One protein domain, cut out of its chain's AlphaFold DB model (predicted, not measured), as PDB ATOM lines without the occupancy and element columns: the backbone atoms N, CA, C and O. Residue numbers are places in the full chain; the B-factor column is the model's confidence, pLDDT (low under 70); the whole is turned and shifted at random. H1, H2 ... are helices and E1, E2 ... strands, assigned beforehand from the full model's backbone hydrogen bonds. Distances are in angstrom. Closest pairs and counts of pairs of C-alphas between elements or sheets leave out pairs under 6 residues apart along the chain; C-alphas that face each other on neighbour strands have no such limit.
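Overview. This is residues 37 to 164 of the 942 residues of an uncharacterized protein of Mycoplasma sp. CAG:877 (UniProt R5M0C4). Two sheets lie face to face as a sandwich: a larger, twisted sheet of four long strands, E4 E3 E6 E7, and a smaller one of three short strands, E1 E2 E5, with the strands of the two nearly aligned. The short helix H2 covers part of the larger sheet's other face, and H1 sits near E7 at one end. The printed part has 128 residues, with two named helices and seven named strands in the order H1 E1 E2 E3 E4 E5 E6 H2 E7; both sheets are antiparallel throughout, and the class is mixed, helices and strands. The whole is compact, with a radius of gyration of the C-alphas of 14.6 A and spans of 44 by 30 by 25 A.

Arrangement. Begin with the larger sheet, in the order E4, residues 80 to 89, E3, residues 66 to 75, E6, residues 111 to 119, and E7, residues 156 to 163. E3 and E4 form a hairpin; look for N 69 and O 86, 2.8 A apart. Between E3 and E6 find N 70 and O 116 at 2.8 A, and between E6 and E7 N 115 and O 159 at 2.8 A. The smaller sheet runs E1, residues 48 to 52, E2, residues 57 to 61, and E5, residues 100 to 104. E1 and E2 form a hairpin, with N 50 and O 59 at 2.9 A; E2 and E5 have N 58 and O 103 at 2.8 A. The sheets make a sandwich, two sheets face to face, 9.1 A centre to centre with their best planes 17 degrees apart. Across it, the closest C-alphas of E4 and E5 are those of Leu 88 and Ala 100, 6.3 A apart. H2, residues 132 to 139, is on the larger sheet at a height of 10.2 A over it, from a local plane fitted to 6 C-alphas, only just enough. It lies over E6 and, only just, with 3 C-alphas, over E3, and runs along the strands, at 6 degrees to E6 on the local plane. H1, residues 38 to 45, only grazes that sheet and is apart from H2. In H1 and H2 every O i to N i+4 pair is within hydrogen-bond range.

Along the chain. Find C-alpha 38 at (24.817, -0.621, 140.010), where H1 begins; it runs 10.5 A, and H2 10.2 A. E1 covers 13.2 A, E2 12.8 A and E5 13.0 A. From C-alpha 66 at (23.660, 14.851, 135.419) E3 runs 29.7 A; E4 measures 27.5 A, E6 25.8 A and E7 22.7 A, ending at C-alpha 163 at (14.030, 13.155, 160.912).

Size, cuts and confidence. The two C-alphas farthest apart are those of Ser 108 and Asp 125, 43.7 A. The printed part has no cut. The links E6 to H2, 12 residues, and H2 to E7, 16 residues, are long. The mean pLDDT of the printed part is 70.9, and 61 residues are under 70, among them residues 130 to 154 and 157 to 164.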
ATOM      1  N   THR A  37      26.219  -1.108 135.383       68.19
ATOM      2  CA  THR A  37      26.050  -1.911 136.607       68.19
ATOM      3  C   THR A  37      25.881  -0.989 137.812       68.19
ATOM      4  O   THR A  37      26.472   0.091 137.842       68.19
ATOM      5  N   LEU A  38      25.090  -1.413 138.804       63.00
ATOM      6  CA  LEU A  38      24.817  -0.621 140.010       63.00
ATOM      7  C   LEU A  38      26.116  -0.205 140.715       63.00
ATOM      8  O   LEU A  38      26.282   0.966 141.043       63.00
ATOM      9  N   ASP A  39      27.065  -1.131 140.860       61.03
ATOM     10  CA  ASP A  39      28.344  -0.873 141.527       61.03
ATOM     11  C   ASP A  39      29.226   0.103 140.736       61.03
ATOM     12  O   ASP A  39      29.824   1.012 141.315       61.03
ATOM     13  N   ALA A  40      29.301  -0.031 139.406       66.62
ATOM     14  CA  ALA A  40      30.082   0.887 138.575       66.62
ATOM     15  C   ALA A  40      29.468   2.294 138.547       66.62
ATOM     16  O   ALA A  40      30.198   3.280 138.637       66.62
ATOM     17  N   ALA A  41      28.139   2.392 138.458       70.31
ATOM     18  CA  ALA A  41      27.413   3.657 138.472       70.31
ATOM     19  C   ALA A  41      27.513   4.359 139.837       70.31
ATOM     20  O   ALA A  41      27.839   5.544 139.895       70.31
ATOM     21  N   THR A  42      27.333   3.626 140.938       65.56
ATOM     22  CA  THR A  42      27.439   4.173 142.303       65.56
ATOM     23  C   THR A  42      28.852   4.688 142.581       65.56
ATOM     24  O   THR A  42      29.009   5.809 143.060       65.56
ATOM     25  N   ASN A  43      29.890   3.942 142.184       70.94
ATOM     26  CA  ASN A  43      31.284   4.364 142.364       70.94
ATOM     27  C   ASN A  43      31.707   5.525 141.450       70.94
ATOM     28  O   ASN A  43      32.600   6.286 141.823       70.94
ATOM     29  N   THR A  44      31.096   5.652 140.267       76.12
ATOM     30  CA  THR A  44      31.445   6.688 139.279       76.12
ATOM     31  C   THR A  44      30.719   8.005 139.535       76.12
ATOM     32  O   THR A  44      31.333   9.064 139.434       76.12
ATOM     33  N   TYR A  45      29.419   7.963 139.831       80.81
ATOM     34  CA  TYR A  45      28.606   9.172 139.994       80.81
ATOM     35  C   TYR A  45      28.504   9.642 141.444       80.81
ATOM     36  O   TYR A  45      28.273  10.829 141.668       80.81
ATOM     37  N   ARG A  46      28.679   8.724 142.406       80.19
ATOM     38  CA  ARG A  46      28.661   8.967 143.856       80.19
ATOM     39  C   ARG A  46      27.515   9.883 144.316       80.19
ATOM     40  O   ARG A  46      27.778  10.931 144.907       80.19
ATOM     41  N   PRO A  47      26.246   9.522 144.034       73.88
ATOM     42  CA  PRO A  47      25.122  10.198 144.664       73.88
ATOM     43  C   PRO A  47      25.217   9.993 146.178       73.88
ATOM     44  O   PRO A  47      25.323   8.863 146.656       73.88
ATOM     45  N   ALA A  48      25.218  11.089 146.924       74.06
ATOM     46  CA  ALA A  48      25.362  11.074 148.369       74.06
ATOM     47  C   ALA A  48      24.395  12.062 149.012       74.06
ATOM     48  O   ALA A  48      24.030  13.081 148.422       74.06
ATOM     49  N   THR A  49      23.999  11.760 150.244       66.06
ATOM     50  CA  THR A  49      23.189  12.648 151.075       66.06
ATOM     51  C   THR A  49      23.786  12.731 152.469       66.06
ATOM     52  O   THR A  49      24.032  11.687 153.069       66.06
ATOM     53  N   THR A  50      23.983  13.940 152.987       65.69
ATOM     54  CA  THR A  50      24.495  14.189 154.344       65.69
ATOM     55  C   THR A  50      23.519  15.086 155.094       65.69
ATOM     56  O   THR A  50      23.149  16.140 154.578       65.69
ATOM     57  N   ILE A  51      23.090  14.684 156.288       57.69
ATOM     58  CA  ILE A  51      22.168  15.479 157.107       57.69
ATOM     59  C   ILE A  51      22.957  16.554 157.870       57.69
ATOM     60  O   ILE A  51      24.056  16.298 158.354       57.69
ATOM     61  N   LYS A  52      22.393  17.760 157.946       65.19
ATOM     62  CA  LYS A  52      22.880  18.921 158.695       65.19
ATOM     63  C   LYS A  52      21.785  19.350 159.673       65.19
ATOM     64  O   LYS A  52      20.887  20.107 159.310       65.19
ATOM     65  N   TYR A  53      21.783  18.743 160.865       55.41
ATOM     66  CA  TYR A  53      20.680  18.854 161.833       55.41
ATOM     67  C   TYR A  53      20.531  20.264 162.404       55.41
ATOM     68  O   TYR A  53      19.414  20.770 162.498       55.41
ATOM     69  N   LYS A  54      21.650  20.921 162.726       50.25
ATOM     70  CA  LYS A  54      21.688  22.263 163.325       50.25
ATOM     71  C   LYS A  54      21.227  23.346 162.347       50.25
ATOM     72  O   LYS A  54      20.561  24.301 162.730       50.25
ATOM     73  N   GLU A  55      21.547  23.167 161.069       60.06
ATOM     74  CA  GLU A  55      21.173  24.067 159.981       60.06
ATOM     75  C   GLU A  55      19.824  23.708 159.329       60.06
ATOM     76  O   GLU A  55      19.321  24.466 158.498       60.06
ATOM     77  N   GLY A  56      19.234  22.564 159.698       67.06
ATOM     78  CA  GLY A  56      17.906  22.130 159.260       67.06
ATOM     79  C   GLY A  56      17.820  21.729 157.785       67.06
ATOM     80  O   GLY A  56      16.817  22.023 157.130       67.06
ATOM     81  N   TYR A  57      18.858  21.093 157.221       76.94
ATOM     82  CA  TYR A  57      18.833  20.642 155.822       76.94
ATOM     83  C   TYR A  57      19.587  19.332 155.548       76.94
ATOM     84  O   TYR A  57      20.389  18.863 156.347       76.94
ATOM     85  N   ILE A  58      19.322  18.708 154.399       75.38
ATOM     86  CA  ILE A  58      20.050  17.542 153.875       75.38
ATOM     87  C   ILE A  58      20.813  17.983 152.626       75.38
ATOM     88  O   ILE A  58      20.209  18.412 151.645       75.38
ATOM     89  N   ALA A  59      22.140  17.891 152.647       79.75
ATOM     90  CA  ALA A  59      22.974  18.133 151.476       79.75
ATOM     91  C   ALA A  59      22.917  16.912 150.554       79.75
ATOM     92  O   ALA A  59      23.378  15.840 150.939       79.75
ATOM     93  N   ALA A  60      22.375  17.062 149.349       83.25
ATOM     94  CA  ALA A  60      22.368  16.044 148.304       83.25
ATOM     95  C   ALA A  60      23.407  16.401 147.233       83.25
ATOM     96  O   ALA A  60      23.361  17.505 146.697       83.25
ATOM     97  N   SER A  61      24.329  15.496 146.904       87.88
ATOM     98  CA  SER A  61      25.453  15.779 146.000       87.88
ATOM     99  C   SER A  61      25.765  14.645 145.025       87.88
ATOM    100  O   SER A  61      25.443  13.490 145.291       87.88
ATOM    101  N   ILE A  62      26.438  14.982 143.921       85.56
ATOM    102  CA  ILE A  62      26.981  14.053 142.916       85.56
ATOM    103  C   ILE A  62      28.427  14.432 142.554       85.56
ATOM    104  O   ILE A  62      28.786  15.610 142.559       85.56
ATOM    105  N   GLU A  63      29.262  13.467 142.170       86.06
ATOM    106  CA  GLU A  63      30.629  13.748 141.698       86.06
ATOM    107  C   GLU A  63      30.730  13.892 140.172       86.06
ATOM    108  O   GLU A  63      31.516  14.718 139.683       86.06
ATOM    109  N   LYS A  64      29.927  13.125 139.421       84.69
ATOM    110  CA  LYS A  64      29.938  13.067 137.950       84.69
ATOM    111  C   LYS A  64      28.533  12.817 137.388       84.69
ATOM    112  O   LYS A  64      27.688  12.248 138.070       84.69
ATOM    113  N   GLY A  65      28.304  13.209 136.134       88.19
ATOM    114  CA  GLY A  65      27.036  13.015 135.427       88.19
ATOM    115  C   GLY A  65      26.021  14.136 135.672       88.19
ATOM    116  O   GLY A  65      26.336  15.153 136.288       88.19
ATOM    117  N   GLN A  66      24.788  13.944 135.209       89.50
ATOM    118  CA  GLN A  66      23.660  14.851 135.419       89.50
ATOM    119  C   GLN A  66      22.446  14.067 135.925       89.50
ATOM    120  O   GLN A  66      22.093  13.017 135.380       89.50
ATOM    121  N   PHE A  67      21.799  14.588 136.965       88.31
ATOM    122  CA  PHE A  67      20.712  13.929 137.679       88.31
ATOM    123  C   PHE A  67      19.527  14.868 137.896       88.31
ATOM    124  O   PHE A  67      19.697  16.026 138.267       88.31
ATOM    125  N   LEU A  68      18.318  14.335 137.729       85.31
ATOM    126  CA  LEU A  68      17.103  14.910 138.295       85.31
ATOM    127  C   LEU A  68      16.955  14.366 139.719       85.31
ATOM    128  O   LEU A  68      16.754  13.167 139.901       85.31
ATOM    129  N   VAL A  69      17.062  15.235 140.715       84.31
ATOM    130  CA  VAL A  69      16.895  14.905 142.130       84.31
ATOM    131  C   VAL A  69      15.481  15.266 142.556       84.31
ATOM    132  O   VAL A  69      15.061  16.407 142.387       84.31
ATOM    133  N   LYS A  70      14.743  14.311 143.115       81.75
ATOM    134  CA  LYS A  70      13.408  14.545 143.671       81.75
ATOM    135  C   LYS A  70      13.376  14.308 145.158       81.75
ATOM    136  O   LYS A  70      13.910  13.308 145.624       81.75
ATOM    137  N   VAL A  71      12.689  15.183 145.871       80.19
ATOM    138  CA  VAL A  71      12.515  15.098 147.315       80.19
ATOM    139  C   VAL A  71      11.047  14.847 147.613       80.19
ATOM    140  O   VAL A  71      10.184  15.592 147.148       80.19
ATOM    141  N   TYR A  72      10.778  13.819 148.409       74.12
ATOM    142  CA  TYR A  72       9.461  13.500 148.948       74.12
ATOM    143  C   TYR A  72       9.501  13.633 150.463       74.12
ATOM    144  O   TYR A  72      10.402  13.078 151.090       74.12
ATOM    145  N   ARG A  73       8.522  14.328 151.048       75.69
ATOM    146  CA  ARG A  73       8.423  14.522 152.499       75.69
ATOM    147  C   ARG A  73       7.111  13.967 153.028       75.69
ATOM    148  O   ARG A  73       6.047  14.255 152.478       75.69
ATOM    149  N   MET A  74       7.182  13.189 154.098       67.00
ATOM    150  CA  MET A  74       6.015  12.626 154.772       67.00
ATOM    151  C   MET A  74       6.079  12.906 156.270       67.00
ATOM    152  O   MET A  74       7.156  12.824 156.846       67.00
ATOM    153  N   ASP A  75       4.948  13.207 156.905       62.56
ATOM    154  CA  ASP A  75       4.863  13.258 158.370       62.56
ATOM    155  C   ASP A  75       4.779  11.848 158.992       62.56
ATOM    156  O   ASP A  75       4.628  10.836 158.300       62.56
ATOM    157  N   SER A  76       4.822  11.780 160.325       50.50
ATOM    158  CA  SER A  76       4.667  10.532 161.097       50.50
ATOM    159  C   SER A  76       3.338   9.784 160.878       50.50
ATOM    160  O   SER A  76       3.228   8.605 161.218       50.50
ATOM    161  N   LEU A  77       2.325  10.433 160.291       51.84
ATOM    162  CA  LEU A  77       1.022   9.853 159.949       51.84
ATOM    163  C   LEU A  77       0.950   9.404 158.475       51.84
ATOM    164  O   LEU A  77      -0.054   8.818 158.055       51.84
ATOM    165  N   GLY A  78       2.011   9.643 157.699       54.28
ATOM    166  CA  GLY A  78       2.114   9.329 156.278       54.28
ATOM    167  C   GLY A  78       1.441  10.346 155.350       54.28
ATOM    168  O   GLY A  78       1.163  10.006 154.195       54.28
ATOM    169  N   ASN A  79       1.146  11.563 155.820       67.00
ATOM    170  CA  ASN A  79       0.659  12.656 154.977       67.00
ATOM    171  C   ASN A  79       1.826  13.313 154.231       67.00
ATOM    172  O   ASN A  79       2.896  13.515 154.797       67.00
ATOM    173  N   ASN A  80       1.609  13.676 152.966       72.62
ATOM    174  CA  ASN A  80       2.608  14.370 152.155       72.62
ATOM    175  C   ASN A  80       2.741  15.838 152.609       72.62
ATOM    176  O   ASN A  80       1.742  16.557 152.643       72.62
ATOM    177  N   LEU A  81       3.965  16.263 152.935       69.62
ATOM    178  CA  LEU A  81       4.307  17.618 153.394       69.62
ATOM    179  C   LEU A  81       4.821  18.541 152.273       69.62
ATOM    180  O   LEU A  81       5.035  19.728 152.499       69.62
ATOM    181  N   GLY A  82       5.009  18.015 151.062       70.94
ATOM    182  CA  GLY A  82       5.487  18.748 149.893       70.94
ATOM    183  C   GLY A  82       6.586  17.996 149.140       70.94
ATOM    184  O   GLY A  82       7.387  17.274 149.735       70.94
ATOM    185  N   ASN A  83       6.638  18.207 147.822       76.69
ATOM    186  CA  ASN A  83       7.637  17.615 146.931       76.69
ATOM    187  C   ASN A  83       8.490  18.713 146.278       76.69
ATOM    188  O   ASN A  83       7.952  19.740 145.864       76.69
ATOM    189  N   GLU A  84       9.787  18.464 146.114       82.38
ATOM    190  CA  GLU A  84      10.723  19.357 145.413       82.38
ATOM    191  C   GLU A  84      11.479  18.611 144.311       82.38
ATOM    192  O   GLU A  84      11.674  17.396 144.379       82.38
ATOM    193  N   GLU A  85      11.911  19.347 143.287       84.88
ATOM    194  CA  GLU A  85      12.714  18.822 142.182       84.88
ATOM    195  C   GLU A  85      13.915  19.735 141.920       84.88
ATOM    196  O   GLU A  85      13.777  20.955 141.833       84.88
ATOM    197  N   TYR A  86      15.085  19.130 141.733       87.62
ATOM    198  CA  TYR A  86      16.341  19.804 141.425       87.62
ATOM    199  C   TYR A  86      17.049  19.109 140.267       87.62
ATOM    200  O   TYR A  86      16.888  17.909 140.057       87.62
ATOM    201  N   VAL A  87      17.877  19.846 139.528       90.06
ATOM    202  CA  VAL A  87      18.789  19.262 138.537       90.06
ATOM    203  C   VAL A  87      20.213  19.493 139.014       90.06
ATOM    204  O   VAL A  87      20.650  20.637 139.115       90.06
ATOM    205  N   LEU A  88      20.927  18.406 139.303       91.62
ATOM    206  CA  LEU A  88      22.352  18.445 139.607       91.62
ATOM    207  C   LEU A  88      23.144  18.101 138.350       91.62
ATOM    208  O   LEU A  88      22.846  17.115 137.676       91.62
ATOM    209  N   ASN A  89      24.156  18.902 138.038       90.25
ATOM    210  CA  ASN A  89      25.029  18.718 136.888       90.25
ATOM    211  C   ASN A  89      26.502  18.773 137.302       90.25
ATOM    212  O   ASN A  89      26.990  19.793 137.784       90.25
ATOM    213  N   ALA A  90      27.219  17.685 137.055       88.56
ATOM    214  CA  ALA A  90      28.657  17.562 137.243       88.56
ATOM    215  C   ALA A  90      29.408  17.325 135.917       88.56
ATOM    216  O   ALA A  90      30.601  17.016 135.940       88.56
ATOM    217  N   ASN A  91      28.733  17.481 134.772       85.56
ATOM    218  CA  ASN A  91      29.300  17.331 133.436       85.56
ATOM    219  C   ASN A  91      29.242  18.666 132.673       85.56
ATOM    220  O   ASN A  91      28.167  19.190 132.377       85.56
ATOM    221  N   THR A  92      30.408  19.215 132.327       84.50
ATOM    222  CA  THR A  92      30.526  20.525 131.661       84.50
ATOM    223  C   THR A  92      29.899  20.536 130.268       84.50
ATOM    224  O   THR A  92      29.542  21.598 129.769       84.50
ATOM    225  N   ALA A  93      29.726  19.368 129.638       84.44
ATOM    226  CA  ALA A  93      29.048  19.249 128.348       84.44
ATOM    227  C   ALA A  93      27.537  19.559 128.421       84.44
ATOM    228  O   ALA A  93      26.925  19.841 127.395       84.44
ATOM    229  N   ASN A  94      26.939  19.537 129.620       82.44
ATOM    230  CA  ASN A  94      25.511  19.792 129.843       82.44
ATOM    231  C   ASN A  94      25.201  21.214 130.346       82.44
ATOM    232  O   ASN A  94      24.070  21.477 130.756       82.44
ATOM    233  N   GLY A  95      26.183  22.123 130.330       83.06
ATOM    234  CA  GLY A  95      26.047  23.502 130.809       83.06
ATOM    235  C   GLY A  95      26.680  23.732 132.183       83.06
ATOM    236  O   GLY A  95      27.640  23.052 132.552       83.06
ATOM    237  N   ASP A  96      26.147  24.707 132.926       84.94
ATOM    238  CA  ASP A  96      26.705  25.140 134.210       84.94
ATOM    239  C   ASP A  96      26.756  24.000 135.234       84.94
ATOM    240  O   ASP A  96      25.855  23.159 135.340       84.94
ATOM    241  N   ILE A  97      27.853  23.966 135.988       88.75
ATOM    242  CA  ILE A  97      28.110  22.943 136.996       88.75
ATOM    243  C   ILE A  97      27.402  23.324 138.295       88.75
ATOM    244  O   ILE A  97      27.717  24.341 138.908       88.75
ATOM    245  N   ASN A  98      26.498  22.458 138.748       89.25
ATOM    246  CA  ASN A  98      25.880  22.523 140.066       89.25
ATOM    247  C   ASN A  98      25.804  21.110 140.654       89.25
ATOM    248  O   ASN A  98      24.910  20.331 140.327       89.25
ATOM    249  N   LYS A  99      26.786  20.758 141.484       90.62
ATOM    250  CA  LYS A  99      26.990  19.380 141.949       90.62
ATOM    251  C   LYS A  99      26.217  19.023 143.215       90.62
ATOM    252  O   LYS A  99      26.197  17.848 143.571       90.62
ATOM    253  N   ALA A 100      25.621  19.996 143.902       90.62
ATOM    254  CA  ALA A 100      24.965  19.762 145.180       90.62
ATOM    255  C   ALA A 100      23.766  20.687 145.411       90.62
ATOM    256  O   ALA A 100      23.681  21.776 144.851       90.62
ATOM    257  N   VAL A 101      22.845  20.255 146.268       90.19
ATOM    258  CA  VAL A 101      21.698  21.046 146.709       90.19
ATOM    259  C   VAL A 101      21.407  20.805 148.185       90.19
ATOM    260  O   VAL A 101      21.526  19.682 148.671       90.19
ATOM    261  N   ASN A 102      20.996  21.862 148.884       90.50
ATOM    262  CA  ASN A 102      20.541  21.787 150.267       90.50
ATOM    263  C   ASN A 102      19.016  21.648 150.296       90.50
ATOM    264  O   ASN A 102      18.296  22.527 149.822       90.50
ATOM    265  N   VAL A 103      18.539  20.543 150.860       83.06
ATOM    266  CA  VAL A 103      17.122  20.211 151.011       83.06
ATOM    267  C   VAL A 103      16.696  20.535 152.439       83.06
ATOM    268  O   VAL A 103      16.951  19.751 153.350       83.06
ATOM    269  N   TYR A 104      16.072  21.691 152.649       82.06
ATOM    270  CA  TYR A 104      15.640  22.126 153.982       82.06
ATOM    271  C   TYR A 104      14.440  21.316 154.489       82.06
ATOM    272  O   TYR A 104      13.608  20.845 153.699       82.06
ATOM    273  N   TYR A 105      14.354  21.154 155.809       73.88
ATOM    274  CA  TYR A 105      13.253  20.480 156.488       73.88
ATOM    275  C   TYR A 105      12.903  21.148 157.819       73.88
ATOM    276  O   TYR A 105      13.704  21.868 158.409       73.88
ATOM    277  N   ASP A 106      11.675  20.917 158.281       69.06
ATOM    278  CA  ASP A 106      11.189  21.455 159.554       69.06
ATOM    279  C   ASP A 106      11.658  20.567 160.716       69.06
ATOM    280  O   ASP A 106      11.221  19.426 160.877       69.06
ATOM    281  N   THR A 107      12.570  21.108 161.517       59.84
ATOM    282  CA  THR A 107      13.178  20.434 162.667       59.84
ATOM    283  C   THR A 107      12.203  20.238 163.829       59.84
ATOM    284  O   THR A 107      12.501  19.469 164.738       59.84
ATOM    285  N   SER A 108      11.036  20.889 163.839       53.44
ATOM    286  CA  SER A 108      10.066  20.819 164.943       53.44
ATOM    287  C   SER A 108       9.103  19.629 164.866       53.44
ATOM    288  O   SER A 108       8.433  19.315 165.849       53.44
ATOM    289  N   ILE A 109       9.042  18.937 163.726       56.41
ATOM    290  CA  ILE A 109       8.101  17.837 163.480       56.41
ATOM    291  C   ILE A 109       8.829  16.580 163.000       56.41
ATOM    292  O   ILE A 109       9.849  16.654 162.322       56.41
ATOM    293  N   THR A 110       8.283  15.408 163.324       56.00
ATOM    294  CA  THR A 110       8.818  14.129 162.836       56.00
ATOM    295  C   THR A 110       8.444  13.918 161.370       56.00
ATOM    296  O   THR A 110       7.252  13.916 161.037       56.00
ATOM    297  N   GLN A 111       9.446  13.708 160.512       59.47
ATOM    298  CA  GLN A 111       9.281  13.568 159.062       59.47
ATOM    299  C   GLN A 111      10.152  12.454 158.484       59.47
ATOM    300  O   GLN A 111      11.289  12.275 158.897       59.47
ATOM    301  N   THR A 112       9.670  11.780 157.444       64.38
ATOM    302  CA  THR A 112      10.484  10.926 156.573       64.38
ATOM    303  C   THR A 112      10.728  11.653 155.256       64.38
ATOM    304  O   THR A 112       9.779  12.050 154.571       64.38
ATOM    305  N   ILE A 113      11.997  11.816 154.882       66.50
ATOM    306  CA  ILE A 113      12.428  12.511 153.667       66.50
ATOM    307  C   ILE A 113      13.139  11.524 152.743       66.50
ATOM    308  O   ILE A 113      14.200  11.006 153.076       66.50
ATOM    309  N   SER A 114      12.583  11.287 151.556       70.44
ATOM    310  CA  SER A 114      13.201  10.451 150.521       70.44
ATOM    311  C   SER A 114      13.735  11.311 149.378       70.44
ATOM    312  O   SER A 114      12.974  12.020 148.723       70.44
ATOM    313  N   ILE A 115      15.035  11.207 149.106       75.50
ATOM    314  CA  ILE A 115      15.745  11.881 148.019       75.50
ATOM    315  C   ILE A 115      16.070  10.852 146.931       75.50
ATOM    316  O   ILE A 115      16.819   9.901 147.153       75.50
ATOM    317  N   VAL A 116      15.499  11.040 145.744       78.88
ATOM    318  CA  VAL A 116      15.619  10.142 144.591       78.88
ATOM    319  C   VAL A 116      16.458  10.810 143.509       78.88
ATOM    320  O   VAL A 116      16.035  11.800 142.919       78.88
ATOM    321  N   PHE A 117      17.623  10.249 143.210       79.88
ATOM    322  CA  PHE A 117      18.491  10.660 142.112       79.88
ATOM    323  C   PHE A 117      18.143   9.856 140.862       79.88
ATOM    324  O   PHE A 117      18.322   8.642 140.831       79.88
ATOM    325  N   VAL A 118      17.683  10.525 139.810       82.88
ATOM    326  CA  VAL A 118      17.357   9.917 138.515       82.88
ATOM    327  C   VAL A 118      18.390  10.364 137.496       82.88
ATOM    328  O   VAL A 118      18.493  11.553 137.208       82.88
ATOM    329  N   PHE A 119      19.154   9.432 136.928       83.94
ATOM    330  CA  PHE A 119      20.181   9.772 135.945       83.94
ATOM    331  C   PHE A 119      19.567  10.285 134.634       83.94
ATOM    332  O   PHE A 119      18.680   9.633 134.066       83.94
ATOM    333  N   ILE A 120      20.023  11.445 134.152       84.38
ATOM    334  CA  ILE A 120      19.485  12.116 132.955       84.38
ATOM    335  C   ILE A 120      20.554  12.612 131.969       84.38
ATOM    336  O   ILE A 120      20.173  13.196 130.955       84.38
ATOM    337  N   ASP A 121      21.841  12.375 132.238       84.31
ATOM    338  CA  ASP A 121      22.946  12.841 131.392       84.31
ATOM    339  C   ASP A 121      22.902  12.207 129.995       84.31
ATOM    340  O   ASP A 121      22.944  10.986 129.854       84.31
ATOM    341  N   GLN A 122      22.816  13.039 128.956       80.00
ATOM    342  CA  GLN A 122      22.815  12.589 127.561       80.00
ATOM    343  C   GLN A 122      24.223  12.419 126.978       80.00
ATOM    344  O   GLN A 122      24.371  11.804 125.924       80.00
ATOM    345  N   ASN A 123      25.238  12.946 127.663       79.62
ATOM    346  CA  ASN A 123      26.634  13.002 127.244       79.62
ATOM    347  C   ASN A 123      27.531  12.058 128.068       79.62
ATOM    348  O   ASN A 123      28.744  12.262 128.128       79.62
ATOM    349  N   ASP A 124      26.954  11.050 128.728       80.12
ATOM    350  CA  ASP A 124      27.701  10.085 129.536       80.12
ATOM    351  C   ASP A 124      27.947   8.758 128.805       80.12
ATOM    352  O   ASP A 124      27.105   8.235 128.073       80.12
ATOM    353  N   ASP A 125      29.139   8.202 129.018       73.25
ATOM    354  CA  ASP A 125      29.615   7.004 128.331       73.25
ATOM    355  C   ASP A 125      29.282   5.683 129.037       73.25
ATOM    356  O   ASP A 125      29.446   4.621 128.417       73.25
ATOM    357  N   LEU A 126      28.873   5.739 130.311       76.25
ATOM    358  CA  LEU A 126      28.707   4.598 131.213       76.25
ATOM    359  C   LEU A 126      27.232   4.191 131.372       76.25
ATOM    360  O   LEU A 126      26.921   3.004 131.243       76.25
ATOM    361  N   CYS A 127      26.334   5.145 131.618       74.69
ATOM    362  CA  CYS A 127      24.897   4.897 131.773       74.69
ATOM    363  C   CYS A 127      24.080   5.716 130.777       74.69
ATOM    364  O   CYS A 127      24.470   6.805 130.376       74.69
ATOM    365  N   TYR A 128      22.925   5.185 130.369       75.06
ATOM    366  CA  TYR A 128      22.011   5.911 129.491       75.06
ATOM    367  C   TYR A 128      21.055   6.778 130.320       75.06
ATOM    368  O   TYR A 128      20.599   6.337 131.384       75.06
ATOM    369  N   PRO A 129      20.700   7.981 129.833       72.44
ATOM    370  CA  PRO A 129      19.705   8.819 130.484       72.44
ATOM    371  C   PRO A 129      18.361   8.089 130.520       72.44
ATOM    372  O   PRO A 129      17.937   7.501 129.525       72.44
ATOM    373  N   ASN A 130      17.671   8.146 131.660       67.06
ATOM    374  CA  ASN A 130      16.351   7.538 131.805       67.06
ATOM    375  C   ASN A 130      15.367   8.076 130.745       67.06
ATOM    376  O   ASN A 130      15.313   9.285 130.487       67.06
ATOM    377  N   GLY A 131      14.555   7.186 130.163       65.06
ATOM    378  CA  GLY A 131      13.529   7.539 129.185       65.06
ATOM    379  C   GLY A 131      12.450   8.477 129.745       65.06
ATOM    380  O   GLY A 131      12.225   8.570 130.956       65.06
ATOM    381  N   GLN A 132      11.743   9.185 128.856       63.31
ATOM    382  CA  GLN A 132      10.686  10.130 129.247       63.31
ATOM    383  C   GLN A 132       9.547   9.451 130.032       63.31
ATOM    384  O   GLN A 132       8.942  10.071 130.903       63.31
ATOM    385  N   SER A 133       9.286   8.169 129.767       59.75
ATOM    386  CA  SER A 133       8.351   7.325 130.521       59.75
ATOM    387  C   SER A 133       8.746   7.201 131.993       59.75
ATOM    388  O   SER A 133       7.912   7.457 132.858       59.75
ATOM    389  N   THR A 134      10.010   6.896 132.292       64.81
ATOM    390  CA  THR A 134      10.537   6.792 133.662       64.81
ATOM    391  C   THR A 134      10.522   8.151 134.361       64.81
ATOM    392  O   THR A 134      10.057   8.259 135.496       64.81
ATOM    393  N   LYS A 135      10.907   9.227 133.659       65.31
ATOM    394  CA  LYS A 135      10.799  10.605 134.177       65.31
ATOM    395  C   LYS A 135       9.352  10.965 134.543       65.31
ATOM    396  O   LYS A 135       9.109  11.524 135.612       65.31
ATOM    397  N   ASN A 136       8.388  10.608 133.692       64.56
ATOM    398  CA  ASN A 136       6.961  10.865 133.910       64.56
ATOM    399  C   ASN A 136       6.360   9.978 135.013       64.56
ATOM    400  O   ASN A 136       5.543  10.458 135.795       64.56
ATOM    401  N   ALA A 137       6.773   8.711 135.112       61.34
ATOM    402  CA  ALA A 137       6.333   7.798 136.166       61.34
ATOM    403  C   ALA A 137       6.737   8.321 137.551       61.34
ATOM    404  O   ALA A 137       5.915   8.364 138.461       61.34
ATOM    405  N   ILE A 138       7.966   8.823 137.680       63.53
ATOM    406  CA  ILE A 138       8.464   9.446 138.914       63.53
ATOM    407  C   ILE A 138       7.804  10.824 139.139       63.53
ATOM    408  O   ILE A 138       7.656  11.278 140.269       63.53
ATOM    409  N   LYS A 139       7.363  11.521 138.082       63.16
ATOM    410  CA  LYS A 139       6.617  12.797 138.177       63.16
ATOM    411  C   LYS A 139       5.186  12.653 138.676       63.16
ATOM    412  O   LYS A 139       4.719  13.542 139.375       63.16
ATOM    413  N   ASN A 140       4.535  11.537 138.377       57.03
ATOM    414  CA  ASN A 140       3.128  11.320 138.714       57.03
ATOM    415  C   ASN A 140       2.921  10.378 139.909       57.03
ATOM    416  O   ASN A 140       1.783  10.016 140.205       57.03
ATOM    417  N   SER A 141       3.996   9.928 140.564       57.16
ATOM    418  CA  SER A 141       3.900   9.018 141.703       57.16
ATOM    419  C   SER A 141       3.968   9.790 143.019       57.16
ATOM    420  O   SER A 141       5.025  10.287 143.395       57.16
ATOM    421  N   ASP A 142       2.854   9.811 143.756       50.88
ATOM    422  CA  ASP A 142       2.767  10.361 145.123       50.88
ATOM    423  C   ASP A 142       3.479   9.477 146.171       50.88
ATOM    424  O   ASP A 142       3.420   9.743 147.371       50.88
ATOM    425  N   LYS A 143       4.098   8.369 145.737       52.09
ATOM    426  CA  LYS A 143       4.809   7.383 146.565       52.09
ATOM    427  C   LYS A 143       6.020   6.834 145.811       52.09
ATOM    428  O   LYS A 143       5.965   6.672 144.599       52.09
ATOM    429  N   VAL A 144       7.065   6.406 146.511       48.91
ATOM    430  CA  VAL A 144       8.296   5.818 145.923       48.91
ATOM    431  C   VAL A 144       8.053   4.463 145.196       48.91
ATOM    432  O   VAL A 144       8.946   3.895 144.580       48.91
ATOM    433  N   ILE A 145       6.826   3.923 145.217       44.59
ATOM    434  CA  ILE A 145       6.550   2.475 145.096       44.59
ATOM    435  C   ILE A 145       6.455   1.926 143.649       44.59
ATOM    436  O   ILE A 145       6.478   0.713 143.468       44.59
ATOM    437  N   ASN A 146       6.425   2.746 142.594       48.78
ATOM    438  CA  ASN A 146       6.251   2.251 141.210       48.78
ATOM    439  C   ASN A 146       7.502   2.396 140.319       48.78
ATOM    440  O   ASN A 146       7.412   2.877 139.193       48.78
ATOM    441  N   LEU A 147       8.672   1.954 140.792       52.31
ATOM    442  CA  LEU A 147       9.934   2.012 140.030       52.31
ATOM    443  C   LEU A 147      10.190   0.792 139.112       52.31
ATOM    444  O   LEU A 147      11.278   0.654 138.573       52.31
ATOM    445  N   TYR A 148       9.211  -0.087 138.865       44.53
ATOM    446  CA  TYR A 148       9.409  -1.366 138.144       44.53
ATOM    447  C   TYR A 148       9.657  -1.276 136.620       44.53
ATOM    448  O   TYR A 148       9.620  -2.296 135.935       44.53
ATOM    449  N   GLN A 149       9.922  -0.090 136.066       50.56
ATOM    450  CA  GLN A 149      10.289   0.092 134.654       50.56
ATOM    451  C   GLN A 149      11.482   1.047 134.530       50.56
ATOM    452  O   GLN A 149      11.373   2.169 134.032       50.56
ATOM    453  N   VAL A 150      12.624   0.604 135.051       54.16
ATOM    454  CA  VAL A 150      13.928   1.216 134.780       54.16
ATOM    455  C   VAL A 150      14.474   0.507 133.543       54.16
ATOM    456  O   VAL A 150      14.567  -0.723 133.538       54.16
ATOM    457  N   ASP A 151      14.769   1.241 132.468       56.94
ATOM    458  CA  ASP A 151      15.378   0.643 131.277       56.94
ATOM    459  C   ASP A 151      16.682  -0.056 131.688       56.94
ATOM    460  O   ASP A 151      17.432   0.478 132.509       56.94
ATOM    461  N   ALA A 152      16.986  -1.221 131.103       54.62
ATOM    462  CA  ALA A 152      18.085  -2.118 131.507       54.62
ATOM    463  C   ALA A 152      19.513  -1.512 131.438       54.62
ATOM    464  O   ALA A 152      20.500  -2.219 131.631       54.62
ATOM    465  N   LYS A 153      19.636  -0.212 131.137       61.53
ATOM    466  CA  LYS A 153      20.883   0.557 131.071       61.53
ATOM    467  C   LYS A 153      20.835   1.910 131.807       61.53
ATOM    468  O   LYS A 153      21.692   2.754 131.550       61.53
ATOM    469  N   SER A 154      19.843   2.133 132.667       66.00
ATOM    470  CA  SER A 154      19.630   3.402 133.376       66.00
ATOM    471  C   SER A 154      19.863   3.277 134.889       66.00
ATOM    472  O   SER A 154      19.771   2.185 135.446       66.00
ATOM    473  N   PHE A 155      20.220   4.390 135.542       75.38
ATOM    474  CA  PHE A 155      20.624   4.432 136.954       75.38
ATOM    475  C   PHE A 155      19.691   5.323 137.784       75.38
ATOM    476  O   PHE A 155      19.343   6.437 137.375       75.38
ATOM    477  N   ILE A 156      19.281   4.816 138.950       73.56
ATOM    478  CA  ILE A 156      18.478   5.521 139.954       73.56
ATOM    479  C   ILE A 156      19.055   5.187 141.334       73.56
ATOM    480  O   ILE A 156      19.299   4.016 141.615       73.56
ATOM    481  N   SER A 157      19.236   6.198 142.189       68.94
ATOM    482  CA  SER A 157      19.607   6.030 143.603       68.94
ATOM    483  C   SER A 157      18.536   6.637 144.506       68.94
ATOM    484  O   SER A 157      17.972   7.679 144.170       68.94
ATOM    485  N   VAL A 158      18.243   6.008 145.643       68.12
ATOM    486  CA  VAL A 158      17.236   6.480 146.605       68.12
ATOM    487  C   VAL A 158      17.851   6.515 147.996       68.12
ATOM    488  O   VAL A 158      18.323   5.494 148.484       68.12
ATOM    489  N   HIS A 159      17.787   7.669 148.650       61.59
ATOM    490  CA  HIS A 159      18.242   7.869 150.024       61.59
ATOM    491  C   HIS A 159      17.051   8.300 150.875       61.59
ATOM    492  O   HIS A 159      16.358   9.245 150.511       61.59
ATOM    493  N   THR A 160      16.787   7.609 151.983       59.31
ATOM    494  CA  THR A 160      15.676   7.945 152.889       59.31
ATOM    495  C   THR A 160      16.216   8.297 154.265       59.31
ATOM    496  O   THR A 160      17.063   7.576 154.785       59.31
ATOM    497  N   HIS A 161      15.716   9.396 154.826       55.75
ATOM    498  CA  HIS A 161      16.123   9.962 156.107       55.75
ATOM    499  C   HIS A 161      14.901  10.127 157.003       55.75
ATOM    500  O   HIS A 161      13.952  10.813 156.622       55.75
ATOM    501  N   ASP A 162      14.930   9.514 158.181       53.38
ATOM    502  CA  ASP A 162      13.919   9.720 159.213       53.38
ATOM    503  C   ASP A 162      14.401  10.824 160.159       53.38
ATOM    504  O   ASP A 162      15.343  10.641 160.926       53.38
ATOM    505  N   ILE A 163      13.765  11.991 160.073       54.47
ATOM    506  CA  ILE A 163      14.030  13.155 160.912       54.47
ATOM    507  C   ILE A 163      13.099  13.088 162.121       54.47
ATOM    508  O   ILE A 163      11.879  13.213 161.989       54.47
ATOM    509  N   ALA A 164      13.668  12.894 163.308       46.69
ATOM    510  CA  ALA A 164      12.932  13.059 164.554       46.69
ATOM    511  C   ALA A 164      12.644  14.552 164.777       46.69
ATOM    512  O   ALA A 164      13.552  15.377 164.686       46.69
TER     513      ALA A 164